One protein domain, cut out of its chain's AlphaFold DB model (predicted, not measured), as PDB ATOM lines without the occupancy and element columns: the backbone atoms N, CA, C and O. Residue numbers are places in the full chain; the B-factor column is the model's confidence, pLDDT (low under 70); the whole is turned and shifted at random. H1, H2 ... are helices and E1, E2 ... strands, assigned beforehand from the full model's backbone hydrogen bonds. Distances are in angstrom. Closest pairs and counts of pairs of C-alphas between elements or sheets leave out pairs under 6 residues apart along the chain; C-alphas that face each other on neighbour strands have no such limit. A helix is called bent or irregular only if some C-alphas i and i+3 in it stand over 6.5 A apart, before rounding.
ATOM      1  N   GLN A   4     -30.373  27.509  17.473       73.69
ATOM      2  CA  GLN A   4     -31.326  28.604  17.403       73.69
ATOM      3  C   GLN A   4     -31.419  29.239  18.789       73.69
ATOM      4  O   GLN A   4     -31.995  28.678  19.726       73.69
ATOM      5  N   ARG A   5     -30.778  30.402  18.950       76.12
ATOM      6  CA  ARG A   5     -30.869  31.174  20.190       76.12
ATOM      7  C   ARG A   5     -32.227  31.866  20.235       76.12
ATOM      8  O   ARG A   5     -32.508  32.730  19.414       76.12
ATOM      9  N   ILE A   6     -33.036  31.478  21.211       81.12
ATOM     10  CA  ILE A   6     -34.372  32.021  21.454       81.12
ATOM     11  C   ILE A   6     -34.349  32.656  22.839       81.12
ATOM     12  O   ILE A   6     -33.939  32.007  23.800       81.12
ATOM     13  N   GLY A   7     -34.740  33.928  22.915       80.56
ATOM     14  CA  GLY A   7     -34.713  34.712  24.148       80.56
ATOM     15  C   GLY A   7     -33.311  35.118  24.625       80.56
ATOM     16  O   GLY A   7     -32.270  34.781  24.043       80.56
ATOM     17  N   ARG A   8     -33.292  35.903  25.702       82.06
ATOM     18  CA  ARG A   8     -32.093  36.430  26.371       82.06
ATOM     19  C   ARG A   8     -31.699  35.635  27.617       82.06
ATOM     20  O   ARG A   8     -30.546  35.735  28.029       82.06
ATOM     21  N   GLY A   9     -32.609  34.834  28.169       86.38
ATOM     22  CA  GLY A   9     -32.411  34.021  29.371       86.38
ATOM     23  C   GLY A   9     -33.208  32.713  29.328       86.38
ATOM     24  O   GLY A   9     -33.676  32.339  28.249       86.38
ATOM     25  N   PRO A  10     -33.349  32.016  30.471       91.25
ATOM     26  CA  PRO A  10     -34.173  30.818  30.570       91.25
ATOM     27  C   PRO A  10     -35.608  31.087  30.118       91.25
ATOM     28  O   PRO A  10     -36.232  32.072  30.516       91.25
ATOM     29  N   LEU A  11     -36.105  30.204  29.264       94.56
ATOM     30  CA  LEU A  11     -37.433  30.263  28.693       94.56
ATOM     31  C   LEU A  11     -38.433  29.607  29.639       94.56
ATOM     32  O   LEU A  11     -38.167  28.538  30.195       94.56
ATOM     33  N   THR A  12     -39.599  30.232  29.759       94.50
ATOM     34  CA  THR A  12     -40.785  29.665  30.397       94.50
ATOM     35  C   THR A  12     -41.917  29.532  29.392       94.50
ATOM     36  O   THR A  12     -41.992  30.288  28.420       94.50
ATOM     37  N   VAL A  13     -42.785  28.545  29.603       95.19
ATOM     38  CA  VAL A  13     -43.835  28.181  28.646       95.19
ATOM     39  C   VAL A  13     -45.187  28.100  29.342       95.19
ATOM     40  O   VAL A  13     -45.303  27.505  30.412       95.19
ATOM     41  N   ALA A  14     -46.211  28.679  28.717       94.69
ATOM     42  CA  ALA A  14     -47.597  28.594  29.165       94.69
ATOM     43  C   ALA A  14     -48.521  28.215  28.001       94.69
ATOM     44  O   ALA A  14     -48.370  28.736  26.895       94.69
ATOM     45  N   LEU A  15     -49.480  27.329  28.263       95.81
ATOM     46  CA  LEU A  15     -50.510  26.929  27.307       95.81
ATOM     47  C   LEU A  15     -51.769  27.773  27.494       95.81
ATOM     48  O   LEU A  15     -52.250  27.937  28.612       95.81
ATOM     49  N   GLU A  16     -52.308  28.266  26.385       94.94
ATOM     50  CA  GLU A  16     -53.654  28.820  26.301       94.94
ATOM     51  C   GLU A  16     -54.478  27.949  25.356       94.94
ATOM     52  O   GLU A  16     -54.232  27.904  24.150       94.94
ATOM     53  N   ASP A  17     -55.436  27.225  25.916       91.12
ATOM     54  CA  ASP A  17     -56.251  26.250  25.194       91.12
ATOM     55  C   ASP A  17     -57.697  26.146  25.709       91.12
ATOM     56  O   ASP A  17     -58.516  25.431  25.129       91.12
ATOM     57  N   ALA A  18     -58.041  26.863  26.780       83.75
ATOM     58  CA  ALA A  18     -59.388  26.889  27.327       83.75
ATOM     59  C   ALA A  18     -60.312  27.754  26.455       83.75
ATOM     60  O   ALA A  18     -60.059  28.940  26.249       83.75
ATOM     61  N   GLY A  19     -61.402  27.163  25.955       76.69
ATOM     62  CA  GLY A  19     -62.451  27.890  25.228       76.69
ATOM     63  C   GLY A  19     -62.049  28.426  23.848       76.69
ATOM     64  O   GLY A  19     -62.796  29.212  23.272       76.69
ATOM     65  N   THR A  20     -60.900  28.009  23.306       75.12
ATOM     66  CA  THR A  20     -60.405  28.421  21.983       75.12
ATOM     67  C   THR A  20     -60.389  27.251  21.001       75.12
ATOM     68  O   THR A  20     -60.067  26.120  21.359       75.12
ATOM     69  N   THR A  21     -60.692  27.529  19.731       80.44
ATOM     70  CA  THR A  21     -60.493  26.591  18.611       80.44
ATOM     71  C   THR A  21     -59.037  26.542  18.134       80.44
ATOM     72  O   THR A  21     -58.687  25.713  17.299       80.44
ATOM     73  N   HIS A  22     -58.181  27.432  18.648       87.88
ATOM     74  CA  HIS A  22     -56.787  27.590  18.243       87.88
ATOM     75  C   HIS A  22     -55.874  27.662  19.476       87.88
ATOM     76  O   HIS A  22     -55.509  28.765  19.896       87.88
ATOM     77  N   PRO A  23     -55.514  26.514  20.074       93.88
ATOM     78  CA  PRO A  23     -54.631  26.486  21.233       93.88
ATOM     79  C   PRO A  23     -53.215  26.969  20.882       93.88
ATOM     80  O   PRO A  23     -52.733  26.788  19.758       93.88
ATOM     81  N   ARG A  24     -52.541  27.620  21.837       96.00
ATOM     82  CA  ARG A  24     -51.232  28.270  21.640       96.00
ATOM     83  C   ARG A  24     -50.306  28.063  22.833       96.00
ATOM     84  O   ARG A  24     -50.733  28.181  23.978       96.00
ATOM     85  N   LEU A  25     -49.022  27.839  22.560       96.25
ATOM     86  CA  LEU A  25     -47.955  27.944  23.553       96.25
ATOM     87  C   LEU A  25     -47.318  29.328  23.493       96.25
ATOM     88  O   LEU A  25     -46.806  29.748  22.456       96.25
ATOM     89  N   TYR A  26     -47.293  30.010  24.629       96.38
ATOM     90  CA  TYR A  26     -46.567  31.258  24.814       96.38
ATOM     91  C   TYR A  26     -45.216  30.956  25.434       96.38
ATOM     92  O   TYR A  26     -45.144  30.432  26.544       96.38
ATOM     93  N   VAL A  27     -44.154  31.323  24.728       95.50
ATOM     94  CA  VAL A  27     -42.775  31.179  25.187       95.50
ATOM     95  C   VAL A  27     -42.270  32.552  25.611       95.50
ATOM     96  O   VAL A  27     -42.299  33.506  24.828       95.50
ATOM     97  N   ARG A  28     -41.819  32.664  26.857       95.88
ATOM     98  CA  ARG A  28     -41.377  33.914  27.483       95.88
ATOM     99  C   ARG A  28     -39.971  33.770  28.039       95.88
ATOM    100  O   ARG A  28     -39.550  32.667  28.359       95.88
ATOM    101  N   ASP A  29     -39.278  34.882  28.206       94.06
ATOM    102  CA  ASP A  29     -38.071  34.982  29.024       94.06
ATOM    103  C   ASP A  29     -38.240  36.086  30.081       94.06
ATOM    104  O   ASP A  29     -39.308  36.693  30.199       94.06
ATOM    105  N   GLY A  30     -37.187  36.373  30.853       89.69
ATOM    106  CA  GLY A  30     -37.211  37.425  31.878       89.69
ATOM    107  C   GLY A  30     -37.480  38.848  31.358       89.69
ATOM    108  O   GLY A  30     -37.714  39.744  32.162       89.69
ATOM    109  N   SER A  31     -37.454  39.072  30.039       90.56
ATOM    110  CA  SER A  31     -37.783  40.352  29.396       90.56
ATOM    111  C   SER A  31     -39.191  40.406  28.793       90.56
ATOM    112  O   SER A  31     -39.628  41.479  28.380       90.56
ATOM    113  N   GLY A  32     -39.919  39.285  28.771       93.25
ATOM    114  CA  GLY A  32     -41.302  39.221  28.309       93.25
ATOM    115  C   GLY A  32     -41.551  38.122  27.279       93.25
ATOM    116  O   GLY A  32     -40.929  37.063  27.297       93.25
ATOM    117  N   LEU A  33     -42.530  38.349  26.398       95.38
ATOM    118  CA  LEU A  33     -42.910  37.394  25.359       95.38
ATOM    119  C   LEU A  33     -41.834  37.301  24.273       95.38
ATOM    120  O   LEU A  33     -41.463  38.309  23.680       95.38
ATOM    121  N   VAL A  34     -41.390  36.078  23.986       94.12
ATOM    122  CA  VAL A  34     -40.390  35.796  22.950       94.12
ATOM    123  C   VAL A  34     -41.061  35.290  21.679       94.12
ATOM    124  O   VAL A  34     -40.744  35.757  20.588       94.12
ATOM    125  N   MET A  35     -41.984  34.335  21.805       94.00
ATOM    126  CA  MET A  35     -42.718  33.792  20.664       94.00
ATOM    127  C   MET A  35     -44.028  33.123  21.079       94.00
ATOM    128  O   MET A  35     -44.231  32.772  22.242       94.00
ATOM    129  N   VAL A  36     -44.897  32.918  20.093       95.44
ATOM    130  CA  VAL A  36     -46.148  32.172  20.228       95.44
ATOM    131  C   VAL A  36     -46.132  31.042  19.208       95.44
ATOM    132  O   VAL A  36     -45.925  31.289  18.022       95.44
ATOM    133  N   LEU A  37     -46.328  29.810  19.669       94.81
ATOM    134  CA  LEU A  37     -46.368  28.621  18.827       94.81
ATOM    135  C   LEU A  37     -47.812  28.107  18.738       94.81
ATOM    136  O   LEU A  37     -48.421  27.850  19.781       94.81
ATOM    137  N   PRO A  38     -48.387  27.955  17.532       94.44
ATOM    138  CA  PRO A  38     -49.686  27.310  17.383       94.44
ATOM    139  C   PRO A  38     -49.578  25.832  17.768       94.44
ATOM    140  O   PRO A  38     -48.635  25.149  17.370       94.44
ATOM    141  N   VAL A  39     -50.548  25.336  18.531       92.19
ATOM    142  CA  VAL A  39     -50.611  23.934  18.948       92.19
ATOM    143  C   VAL A  39     -51.624  23.220  18.067       92.19
ATOM    144  O   VAL A  39     -52.776  23.640  17.963       92.19
ATOM    145  N   HIS A  40     -51.206  22.137  17.415       88.75
ATOM    146  CA  HIS A  40     -52.152  21.276  16.713       88.75
ATOM    147  C   HIS A  40     -53.033  20.545  17.733       88.75
ATOM    148  O   HIS A  40     -52.536  20.121  18.775       88.75
ATOM    149  N   VAL A  41     -54.323  20.360  17.440       86.00
ATOM    150  CA  VAL A  41     -55.257  19.694  18.369       86.00
ATOM    151  C   VAL A  41     -54.779  18.290  18.760       86.00
ATOM    152  O   VAL A  41     -54.845  17.930  19.931       86.00
ATOM    153  N   ASP A  42     -54.181  17.558  17.818       85.44
ATOM    154  CA  ASP A  42     -53.625  16.217  18.061       85.44
ATOM    155  C   ASP A  42     -52.407  16.218  18.995       85.44
ATOM    156  O   ASP A  42     -52.118  15.214  19.635       85.44
ATOM    157  N   ALA A  43     -51.680  17.335  19.079       88.19
ATOM    158  CA  ALA A  43     -50.539  17.496  19.978       88.19
ATOM    159  C   ALA A  43     -50.963  17.966  21.380       88.19
ATOM    160  O   ALA A  43     -50.168  17.929  22.318       88.19
ATOM    161  N   LEU A  44     -52.207  18.429  21.544       90.00
ATOM    162  CA  LEU A  44     -52.677  19.052  22.778       90.00
ATOM    163  C   LEU A  44     -52.634  18.119  24.004       90.00
ATOM    164  O   LEU A  44     -52.232  18.600  25.066       90.00
ATOM    165  N   PRO A  45     -52.995  16.819  23.913       90.31
ATOM    166  CA  PRO A  45     -52.877  15.902  25.048       90.31
ATOM    167  C   PRO A  45     -51.437  15.775  25.556       90.31
ATOM    168  O   PRO A  45     -51.208  15.892  26.759       90.31
ATOM    169  N   ASP A  46     -50.474  15.625  24.647       90.62
ATOM    170  CA  ASP A  46     -49.053  15.490  24.981       90.62
ATOM    171  C   ASP A  46     -48.498  16.799  25.559       90.62
ATOM    172  O   ASP A  46     -47.826  16.804  26.590       90.62
ATOM    173  N   VAL A  47     -48.850  17.944  24.962       92.44
ATOM    174  CA  VAL A  47     -48.471  19.270  25.480       92.44
ATOM    175  C   VAL A  47     -48.998  19.475  26.903       92.44
ATOM    176  O   VAL A  47     -48.243  19.882  27.787       92.44
ATOM    177  N   ARG A  48     -50.276  19.166  27.157       93.00
ATOM    178  CA  ARG A  48     -50.869  19.240  28.504       93.00
ATOM    179  C   ARG A  48     -50.172  18.297  29.473       93.00
ATOM    180  O   ARG A  48     -49.908  18.695  30.605       93.00
ATOM    181  N   HIS A  49     -49.874  17.075  29.033       91.50
ATOM    182  CA  HIS A  49     -49.169  16.087  29.836       91.50
ATOM    183  C   HIS A  49     -47.816  16.640  30.296       91.50
ATOM    184  O   HIS A  49     -47.595  16.746  31.501       91.50
ATOM    185  N   HIS A  50     -46.957  17.089  29.382       92.12
ATOM    186  CA  HIS A  50     -45.633  17.604  29.748       92.12
ATOM    187  C   HIS A  50     -45.694  18.859  30.634       92.12
ATOM    188  O   HIS A  50     -44.886  19.002  31.549       92.12
ATOM    189  N   LEU A  51     -46.674  19.748  30.430       92.56
ATOM    190  CA  LEU A  51     -46.836  20.938  31.277       92.56
ATOM    191  C   LEU A  51     -47.394  20.632  32.673       92.56
ATOM    192  O   LEU A  51     -47.114  21.373  33.617       92.56
ATOM    193  N   ALA A  52     -48.185  19.568  32.822       89.44
ATOM    194  CA  ALA A  52     -48.717  19.144  34.116       89.44
ATOM    195  C   ALA A  52     -47.647  18.478  34.995       89.44
ATOM    196  O   ALA A  52     -47.696  18.592  36.223       89.44
ATOM    197  N   HIS A  53     -46.666  17.811  34.382       78.12
ATOM    198  CA  HIS A  53     -45.572  17.159  35.094       78.12
ATOM    199  C   HIS A  53     -44.527  18.197  35.504       78.12
ATOM    200  O   HIS A  53     -43.594  18.514  34.766       78.12
ATOM    201  N   ARG A  54     -44.684  18.737  36.717       63.12
ATOM    202  CA  ARG A  54     -43.659  19.580  37.338       63.12
ATOM    203  C   ARG A  54     -42.446  18.728  37.694       63.12
ATOM    204  O   ARG A  54     -42.408  18.101  38.748       63.12
ATOM    205  N   THR A  55     -41.457  18.722  36.814       66.69
ATOM    206  CA  THR A  55     -40.099  18.306  37.153       66.69
ATOM    207  C   THR A  55     -39.388  19.423  37.918       66.69
ATOM    208  O   THR A  55     -39.810  20.585  37.898       66.69
ATOM    209  N   GLN A  56     -38.340  19.061  38.656       79.31
ATOM    210  CA  GLN A  56     -37.488  20.026  39.348       79.31
ATOM    211  C   GLN A  56     -36.927  21.054  38.349       79.31
ATOM    212  O   GLN A  56     -36.732  20.737  37.174       79.31
ATOM    213  N   GLU A  57     -36.706  22.292  38.803       84.38
ATOM    214  CA  GLU A  57     -36.016  23.306  37.999       84.38
ATOM    215  C   GLU A  57     -34.641  22.789  37.582       84.38
ATOM    216  O   GLU A  57     -33.788  22.501  38.422       84.38
ATOM    217  N   GLU A  58     -34.455  22.661  36.273       88.25
ATOM    218  CA  GLU A  58     -33.230  22.182  35.652       88.25
ATOM    219  C   GLU A  58     -33.108  22.851  34.287       88.25
ATOM    220  O   GLU A  58     -33.972  22.698  33.411       88.25
ATOM    221  N   LEU A  59     -32.037  23.630  34.108       92.56
ATOM    222  CA  LEU A  59     -31.815  24.320  32.851       92.56
ATOM    223  C   LEU A  59     -31.528  23.296  31.766       92.56
ATOM    224  O   LEU A  59     -30.567  22.533  31.837       92.56
ATOM    225  N   CYS A  60     -32.340  23.310  30.719       93.19
ATOM    226  CA  CYS A  60     -32.266  22.320  29.657       93.19
ATOM    227  C   CYS A  60     -32.413  22.960  28.278       93.19
ATOM    228  O   CYS A  60     -32.979  24.038  28.127       93.19
ATOM    229  N   ASP A  61     -31.879  22.304  27.257       94.31
ATOM    230  CA  ASP A  61     -32.083  22.676  25.860       94.31
ATOM    231  C   ASP A  61     -32.914  21.584  25.167       94.31
ATOM    232  O   ASP A  61     -32.869  20.416  25.560       94.31
ATOM    233  N   VAL A  62     -33.638  21.951  24.108       94.81
ATOM    234  CA  VAL A  62     -34.311  20.980  23.232       94.81
ATOM    235  C   VAL A  62     -33.394  20.638  22.067       94.81
ATOM    236  O   VAL A  62     -32.855  21.524  21.412       94.81
ATOM    237  N   GLU A  63     -33.242  19.358  21.772       95.12
ATOM    238  CA  GLU A  63     -32.539  18.834  20.607       95.12
ATOM    239  C   GLU A  63     -33.544  18.114  19.709       95.12
ATOM    240  O   GLU A  63     -34.110  17.093  20.092       95.12
ATOM    241  N   LEU A  64     -33.787  18.662  18.518       93.75
ATOM    242  CA  LEU A  64     -34.672  18.065  17.518       93.75
ATOM    243  C   LEU A  64     -33.867  17.118  16.634       93.75
ATOM    244  O   LEU A  64     -32.787  17.480  16.157       93.75
ATOM    245  N   VAL A  65     -34.399  15.925  16.405       92.38
ATOM    246  CA  VAL A  65     -33.713  14.834  15.713       92.38
ATOM    247  C   VAL A  65     -34.419  14.529  14.394       92.38
ATOM    248  O   VAL A  65     -35.646  14.408  14.341       92.38
ATOM    249  N   ASP A  66     -33.629  14.417  13.329       90.44
ATOM    250  CA  ASP A  66     -34.110  14.055  11.996       90.44
ATOM    251  C   ASP A  66     -34.269  12.538  11.811       90.44
ATOM    252  O   ASP A  66     -33.886  11.723  12.654       90.44
ATOM    253  N   GLU A  67     -34.820  12.146  10.664       87.75
ATOM    254  CA  GLU A  67     -34.986  10.746  10.247       87.75
ATOM    255  C   GLU A  67     -33.690   9.915  10.246       87.75
ATOM    256  O   GLU A  67     -33.742   8.689  10.334       87.75
ATOM    257  N   ARG A  68     -32.516  10.557  10.180       88.62
ATOM    258  CA  ARG A  68     -31.205   9.892  10.214       88.62
ATOM    259  C   ARG A  68     -30.714   9.672  11.644       88.62
ATOM    260  O   ARG A  68     -29.599   9.191  11.841       88.62
ATOM    261  N   GLY A  69     -31.506  10.054  12.646       86.31
ATOM    262  CA  GLY A  69     -31.119  10.014  14.051       86.31
ATOM    263  C   GLY A  69     -30.094  11.089  14.424       86.31
ATOM    264  O   GLY A  69     -29.501  11.011  15.503       86.31
ATOM    265  N   THR A  70     -29.868  12.076  13.552       90.38
ATOM    266  CA  THR A  70     -28.916  13.167  13.775       90.38
ATOM    267  C   THR A  70     -29.634  14.360  14.385       90.38
ATOM    268  O   THR A  70     -30.796  14.628  14.084       90.38
ATOM    269  N   VAL A  71     -28.951  15.104  15.258       92.44
ATOM    270  CA  VAL A  71     -29.538  16.326  15.807       92.44
ATOM    271  C   VAL A  71     -29.558  17.404  14.721       92.44
ATOM    272  O   VAL A  71     -28.519  17.938  14.331       92.44
ATOM    273  N   ALA A  72     -30.756  17.716  14.235       90.31
ATOM    274  CA  ALA A  72     -30.993  18.687  13.177       90.31
ATOM    275  C   ALA A  72     -30.867  20.122  13.700       90.31
ATOM    276  O   ALA A  72     -30.270  20.989  13.059       90.31
ATOM    277  N   SER A  73     -31.403  20.377  14.896       90.38
ATOM    278  CA  SER A  73     -31.329  21.692  15.528       90.38
ATOM    279  C   SER A  73     -31.371  21.604  17.047       90.38
ATOM    280  O   SER A  73     -31.868  20.640  17.628       90.38
ATOM    281  N   ARG A  74     -30.830  22.642  17.690       91.12
ATOM    282  CA  ARG A  74     -30.891  22.820  19.141       91.12
ATOM    283  C   ARG A  74     -31.604  24.123  19.462       91.12
ATOM    284  O   ARG A  74     -31.250  25.170  18.917       91.12
ATOM    285  N   TRP A  75     -32.590  24.041  20.339       88.94
ATOM    286  CA  TRP A  75     -33.587  25.065  20.596       88.94
ATOM    287  C   TRP A  75     -33.511  25.579  22.024       88.94
ATOM    288  O   TRP A  75     -33.609  24.809  22.979       88.94
ATOM    289  N   GLY A  76     -33.399  26.908  22.130       86.31
ATOM    290  CA  GLY A  76     -33.617  27.653  23.364       86.31
ATOM    291  C   GLY A  76     -32.743  27.217  24.537       86.31
ATOM    292  O   GLY A  76     -31.714  26.567  24.365       86.31
ATOM    293  N   SER A  77     -33.146  27.663  25.721       92.06
ATOM    294  CA  SER A  77     -32.747  27.114  27.011       92.06
ATOM    295  C   SER A  77     -33.904  27.358  27.957       92.06
ATOM    296  O   SER A  77     -34.312  28.502  28.106       92.06
ATOM    297  N   PHE A  78     -34.464  26.310  28.531       93.75
ATOM    298  CA  PHE A  78     -35.708  26.320  29.285       93.75
ATOM    299  C   PHE A  78     -35.423  26.125  30.765       93.75
ATOM    300  O   PHE A  78     -34.487  25.414  31.121       93.75
ATOM    301  N   ALA A  79     -36.238  26.752  31.611       91.81
ATOM    302  CA  ALA A  79     -36.132  26.620  33.062       91.81
ATOM    303  C   ALA A  79     -36.599  25.246  33.580       91.81
ATOM    304  O   ALA A  79     -36.185  24.823  34.656       91.81
ATOM    305  N   HIS A  80     -37.454  24.556  32.817       92.38
ATOM    306  CA  HIS A  80     -38.043  23.281  33.220       92.38
ATOM    307  C   HIS A  80     -38.064  22.270  32.064       92.38
ATOM    308  O   HIS A  80     -38.532  22.622  30.971       92.38
ATOM    309  N   PRO A  81     -37.682  21.002  32.310       93.25
ATOM    310  CA  PRO A  81     -37.759  19.937  31.312       93.25
ATOM    311  C   PRO A  81     -39.152  19.739  30.707       93.25
ATOM    312  O   PRO A  81     -39.273  19.707  29.487       93.25
ATOM    313  N   GLY A  82     -40.219  19.738  31.516       93.62
ATOM    314  CA  GLY A  82     -41.587  19.576  31.000       93.62
ATOM    315  C   GLY A  82     -42.025  20.707  30.058       93.62
ATOM    316  O   GLY A  82     -42.731  20.490  29.075       93.62
ATOM    317  N   GLN A  83     -41.541  21.932  30.281       94.56
ATOM    318  CA  GLN A  83     -41.800  23.059  29.378       94.56
ATOM    319  C   GLN A  83     -41.014  22.938  28.068       94.56
ATOM    320  O   GLN A  83     -41.553  23.223  26.996       94.56
ATOM    321  N   ALA A  84     -39.761  22.485  28.144       94.88
ATOM    322  CA  ALA A  84     -38.953  22.159  26.974       94.88
ATOM    323  C   ALA A  84     -39.608  21.039  26.148       94.88
ATOM    324  O   ALA A  84     -39.724  21.154  24.927       94.88
ATOM    325  N   ALA A  85     -40.101  19.996  26.818       94.38
ATOM    326  CA  ALA A  85     -40.773  18.867  26.194       94.38
ATOM    327  C   ALA A  85     -42.076  19.281  25.498       94.38
ATOM    328  O   ALA A  85     -42.292  18.926  24.342       94.38
ATOM    329  N   ALA A  86     -42.894  20.122  26.136       94.62
ATOM    330  CA  ALA A  86     -44.099  20.678  25.524       94.62
ATOM    331  C   ALA A  86     -43.798  21.443  24.222       94.62
ATOM    332  O   ALA A  86     -44.494  21.273  23.220       94.62
ATOM    333  N   VAL A  87     -42.733  22.251  24.201       95.06
ATOM    334  CA  VAL A  87     -42.285  22.929  22.973       95.06
ATOM    335  C   VAL A  87     -41.790  21.921  21.938       95.06
ATOM    336  O   VAL A  87     -42.133  22.046  20.764       95.06
ATOM    337  N   ALA A  88     -41.036  20.902  22.352       94.81
ATOM    338  CA  ALA A  88     -40.550  19.858  21.459       94.81
ATOM    339  C   ALA A  88     -41.697  19.115  20.752       94.81
ATOM    340  O   ALA A  88     -41.630  18.935  19.536       94.81
ATOM    341  N   VAL A  89     -42.778  18.772  21.465       94.00
ATOM    342  CA  VAL A  89     -43.989  18.179  20.869       94.00
ATOM    343  C   VAL A  89     -44.551  19.071  19.763       94.00
ATOM    344  O   VAL A  89     -44.841  18.590  18.670       94.00
ATOM    345  N   VAL A  90     -44.678  20.378  20.009       93.62
ATOM    346  CA  VAL A  90     -45.229  21.314  19.015       93.62
ATOM    347  C   VAL A  90     -44.331  21.431  17.783       93.62
ATOM    348  O   VAL A  90     -44.832  21.472  16.661       93.62
ATOM    349  N   LEU A  91     -43.010  21.441  17.967       92.31
ATOM    350  CA  LEU A  91     -42.053  21.515  16.859       92.31
ATOM    351  C   LEU A  91     -42.047  20.230  16.019       92.31
ATOM    352  O   LEU A  91     -42.047  20.310  14.792       92.31
ATOM    353  N   LEU A  92     -42.132  19.058  16.657       91.44
ATOM    354  CA  LEU A  92     -42.346  17.774  15.975       91.44
ATOM    355  C   LEU A  92     -43.688  17.745  15.224       91.44
ATOM    356  O   LEU A  92     -43.785  17.196  14.122       91.44
ATOM    357  N   GLY A  93     -44.699  18.378  15.824       87.06
ATOM    358  CA  GLY A  93     -46.013  18.689  15.265       87.06
ATOM    359  C   GLY A  93     -45.959  19.387  13.909       87.06
ATOM    360  O   GLY A  93     -46.691  19.047  12.979       87.06
ATOM    361  N   ALA A  94     -45.082  20.385  13.821       86.88
ATOM    362  CA  ALA A  94     -45.020  21.332  12.718       86.88
ATOM    363  C   ALA A  94     -44.122  20.885  11.553       86.88
ATOM    364  O   ALA A  94     -44.348  21.319  10.422       86.88
ATOM    365  N   ASP A  95     -43.123  20.031  11.799       85.88
ATOM    366  CA  ASP A  95     -42.132  19.640  10.791       85.88
ATOM    367  C   ASP A  95     -42.165  18.134  10.500       85.88
ATOM    368  O   ASP A  95     -41.973  17.286  11.372       85.88
ATOM    369  N   ARG A  96     -42.384  17.778   9.227       78.94
ATOM    370  CA  ARG A  96     -42.499  16.379   8.801       78.94
ATOM    371  C   ARG A  96     -41.187  15.603   8.803       78.94
ATOM    372  O   ARG A  96     -41.265  14.381   8.883       78.94
ATOM    373  N   CYS A  97     -40.053  16.293   8.738       84.19
ATOM    374  CA  CYS A  97     -38.714  15.709   8.697       84.19
ATOM    375  C   CYS A  97     -38.156  15.391  10.089       84.19
ATOM    376  O   CYS A  97     -37.176  14.653  10.206       84.19
ATOM    377  N   LEU A  98     -38.765  15.944  11.140       87.19
ATOM    378  CA  LEU A  98     -38.404  15.638  12.516       87.19
ATOM    379  C   LEU A  98     -39.165  14.404  12.996       87.19
ATOM    380  O   LEU A  98     -40.376  14.284  12.800       87.19
ATOM    381  N   VAL A  99     -38.443  13.487  13.637       89.25
ATOM    382  CA  VAL A  99     -38.987  12.184  14.061       89.25
ATOM    383  C   VAL A  99     -38.908  11.966  15.567       89.25
ATOM    384  O   VAL A  99     -39.601  11.102  16.102       89.25
ATOM    385  N   ASP A 100     -38.054  12.720  16.258       92.81
ATOM    386  CA  ASP A 100     -37.814  12.578  17.691       92.81
ATOM    387  C   ASP A 100     -37.259  13.888  18.256       92.81
ATOM    388  O   ASP A 100     -36.723  14.730  17.525       92.81
ATOM    389  N   ALA A 101     -37.353  14.060  19.567       94.12
ATOM    390  CA  ALA A 101     -36.700  15.154  20.260       94.12
ATOM    391  C   ALA A 101     -36.178  14.711  21.626       94.12
ATOM    392  O   ALA A 101     -36.663  13.766  22.250       94.12
ATOM    393  N   ARG A 102     -35.149  15.406  22.096       95.00
ATOM    394  CA  ARG A 102     -34.510  15.157  23.386       95.00
ATOM    395  C   ARG A 102     -34.479  16.451  24.169       95.00
ATOM    396  O   ARG A 102     -34.108  17.491  23.632       95.00
ATOM    397  N   VAL A 103     -34.830  16.376  25.439       93.94
ATOM    398  CA  VAL A 103     -34.534  17.437  26.393       93.94
ATOM    399  C   VAL A 103     -33.224  17.061  27.066       93.94
ATOM    400  O   VAL A 103     -33.069  15.941  27.560       93.94
ATOM    401  N   VAL A 104     -32.259  17.973  27.029       94.19
ATOM    402  CA  VAL A 104     -30.887  17.718  27.473       94.19
ATOM    403  C   VAL A 104     -30.500  18.747  28.523       94.19
ATOM    404  O   VAL A 104     -30.609  19.950  28.269       94.19
ATOM    405  N   ALA A 105     -30.021  18.291  29.678       92.19
ATOM    406  CA  ALA A 105     -29.551  19.169  30.743       92.19
ATOM    407  C   ALA A 105     -28.387  20.046  30.256       92.19
ATOM    408  O   ALA A 105     -27.493  19.612  29.516       92.19
ATOM    409  N   ARG A 106     -28.405  21.321  30.640       88.69
ATOM    410  CA  ARG A 106     -27.467  22.340  30.161       88.69
ATOM    411  C   ARG A 106     -26.337  22.597  31.150       88.69
ATOM    412  O   ARG A 106     -25.232  22.939  30.718       88.69
ATOM    413  N   ASP A 107     -26.605  22.445  32.434       84.81
ATOM    414  CA  ASP A 107     -25.692  22.720  33.532       84.81
ATOM    415  C   ASP A 107     -25.741  21.622  34.605       84.81
ATOM    416  O   ASP A 107     -26.356  20.574  34.418       84.81
ATOM    417  N   GLY A 108     -24.982  21.828  35.685       81.12
ATOM    418  CA  GLY A 108     -24.856  20.865  36.776       81.12
ATOM    419  C   GLY A 108     -24.090  19.591  36.408       81.12
ATOM    420  O   GLY A 108     -23.439  19.494  35.364       81.12
ATOM    421  N   GLU A 109     -24.162  18.606  37.304       80.19
ATOM    422  CA  GLU A 109     -23.508  17.299  37.149       80.19
ATOM    423  C   GLU A 109     -24.084  16.484  35.981       80.19
ATOM    424  O   GLU A 109     -23.387  15.657  35.399       80.19
ATOM    425  N   HIS A 110     -25.325  16.768  35.580       83.31
ATOM    426  CA  HIS A 110     -26.016  16.085  34.488       83.31
ATOM    427  C   HIS A 110     -25.830  16.763  33.129       83.31
ATOM    428  O   HIS A 110     -26.475  16.368  32.162       83.31
ATOM    429  N   ARG A 111     -24.960  17.773  33.000       87.62
ATOM    430  CA  ARG A 111     -24.776  18.505  31.740       87.62
ATOM    431  C   ARG A 111     -24.549  17.564  30.549       87.62
ATOM    432  O   ARG A 111     -23.579  16.814  30.500       87.62
ATOM    433  N   GLY A 112     -25.404  17.684  29.534       84.75
ATOM    434  CA  GLY A 112     -25.368  16.854  28.327       84.75
ATOM    435  C   GLY A 112     -26.117  15.524  28.449       84.75
ATOM    436  O   GLY A 112     -26.287  14.847  27.437       84.75
ATOM    437  N   ALA A 113     -26.597  15.158  29.638       87.75
ATOM    438  CA  ALA A 113     -27.461  14.005  29.825       87.75
ATOM    439  C   ALA A 113     -28.864  14.292  29.281       87.75
ATOM    440  O   ALA A 113     -29.403  15.394  29.413       87.75
ATOM    441  N   GLN A 114     -29.458  13.274  28.666       90.94
ATOM    442  CA  GLN A 114     -30.853  13.323  28.258       90.94
ATOM    443  C   GLN A 114     -31.731  13.185  29.504       90.94
ATOM    444  O   GLN A 114     -31.725  12.135  30.142       90.94
ATOM    445  N   VAL A 115     -32.499  14.226  29.807       89.88
ATOM    446  CA  VAL A 115     -33.451  14.228  30.927       89.88
ATOM    447  C   VAL A 115     -34.814  13.705  30.495       89.88
ATOM    448  O   VAL A 115     -35.515  13.067  31.271       89.88
ATOM    449  N   GLU A 116     -35.169  13.908  29.225       88.88
ATOM    450  CA  GLU A 116     -36.443  13.460  28.680       88.88
ATOM    451  C   GLU A 116     -36.319  13.149  27.188       88.88
ATOM    452  O   GLU A 116     -35.579  13.809  26.451       88.88
ATOM    453  N   ARG A 117     -37.049  12.128  26.735       90.00
ATOM    454  CA  ARG A 117     -37.213  11.818  25.314       90.00
ATOM    455  C   ARG A 117     -38.648  12.104  24.922       90.00
ATOM    456  O   ARG A 117     -39.563  11.565  25.534       90.00
ATOM    457  N   VAL A 118     -38.822  12.898  23.878       89.56
ATOM    458  CA  VAL A 118     -40.126  13.350  23.413       89.56
ATOM    459  C   VAL A 118     -40.385  12.748  22.048       89.56
ATOM    460  O   VAL A 118     -39.714  13.069  21.070       89.56
ATOM    461  N   ARG A 119     -41.392  11.883  21.991       83.81
ATOM    462  CA  ARG A 119     -41.878  11.297  20.746       83.81
ATOM    463  C   ARG A 119     -43.287  11.782  20.506       83.81
ATOM    464  O   ARG A 119     -44.140  11.637  21.372       83.81
TER     465      ARG A 119
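AT A GLANCE: This is residues 4 to 119 of the 129 residues of an uncharacterized protein of Kineococcus rhizosphaerae (UniProt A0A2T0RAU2). Helix H2 forms the core, walled on three sides: by a twisted four-stranded sheet, by H1 on the opposite side, running antiparallel beside it, and by a three-stranded meander set slantwise to it. The two sheets come together near the start of E1 and the end of E5. The printed part has 116 residues, with two named helices and seven named strands in the order E1 E2 E3 H1 E4 E5 H2 E6 E7; the class is mixed. Both sheets, ordered E1 E2 E3 and E5 E4 E6 E7, are antiparallel. The whole is compact, with a radius of gyration of the C-alphas of 13.2 A and spans of 42 by 34 by 24 A.

HOW THE PARTS SIT: E1, residues 12 to 16, E2, residues 24 to 29, and E3, residues 32 to 38, form a meander, each strand the antiparallel neighbour of the one before. N 14 and O 26 are 3.0 A apart, and N 27 and O 35 are 2.9 A apart, within hydrogen-bond range. H1, residues 41 to 52, touches H2, residues 81 to 94, opposite ways at a shallow tilt of 9 degrees; their closest C-alphas, Val 47 and Ala 86, are 4.6 A apart. Both helices are on the sheet E1 E2 E3, two layers with helices on one face; H2 has a height of 9.5 A over it and runs slantwise to E2, at 48 degrees on the local plane. E4, residues 60 to 66, and E5, residues 71 to 78, are a hairpin, with N 64 and O 73 2.9 A apart. E6, residues 98 to 105, is E4's other neighbour, with N 63 and O 102 2.8 A apart, and pairs with the edge strand E7, residues 114 to 118, with N 103 and O 116 2.9 A apart. This sheet is strongly twisted, and H2 makes a second two-layer arrangement with it, over E4 and E6 at a height of 7.8 A. E5, H2 and E6 form a split strand-helix-strand unit with E4 between the strands and a right-handed crossover. Each O i to N i+4 pair of H2 is within hydrogen-bond range, against 6 of 8 in H1.

IN THESE COORDINATES: E1 begins at C-alpha 12, (-40.785, 29.665, 30.397). H1 is irregular, with C-alphas 42 and 45 7.0 A apart. H2 is 20.0 A long and E6 20.6 A. E7 ends at C-alpha 118, (-40.126, 13.350, 23.413).

THE WHOLE: The C-alphas farthest apart, Thr 21 and Glu 109, are 42.4 A apart. The printed part has no cut and no long link. Its mean pLDDT is 89.5; residues 54 to 55 are under 70.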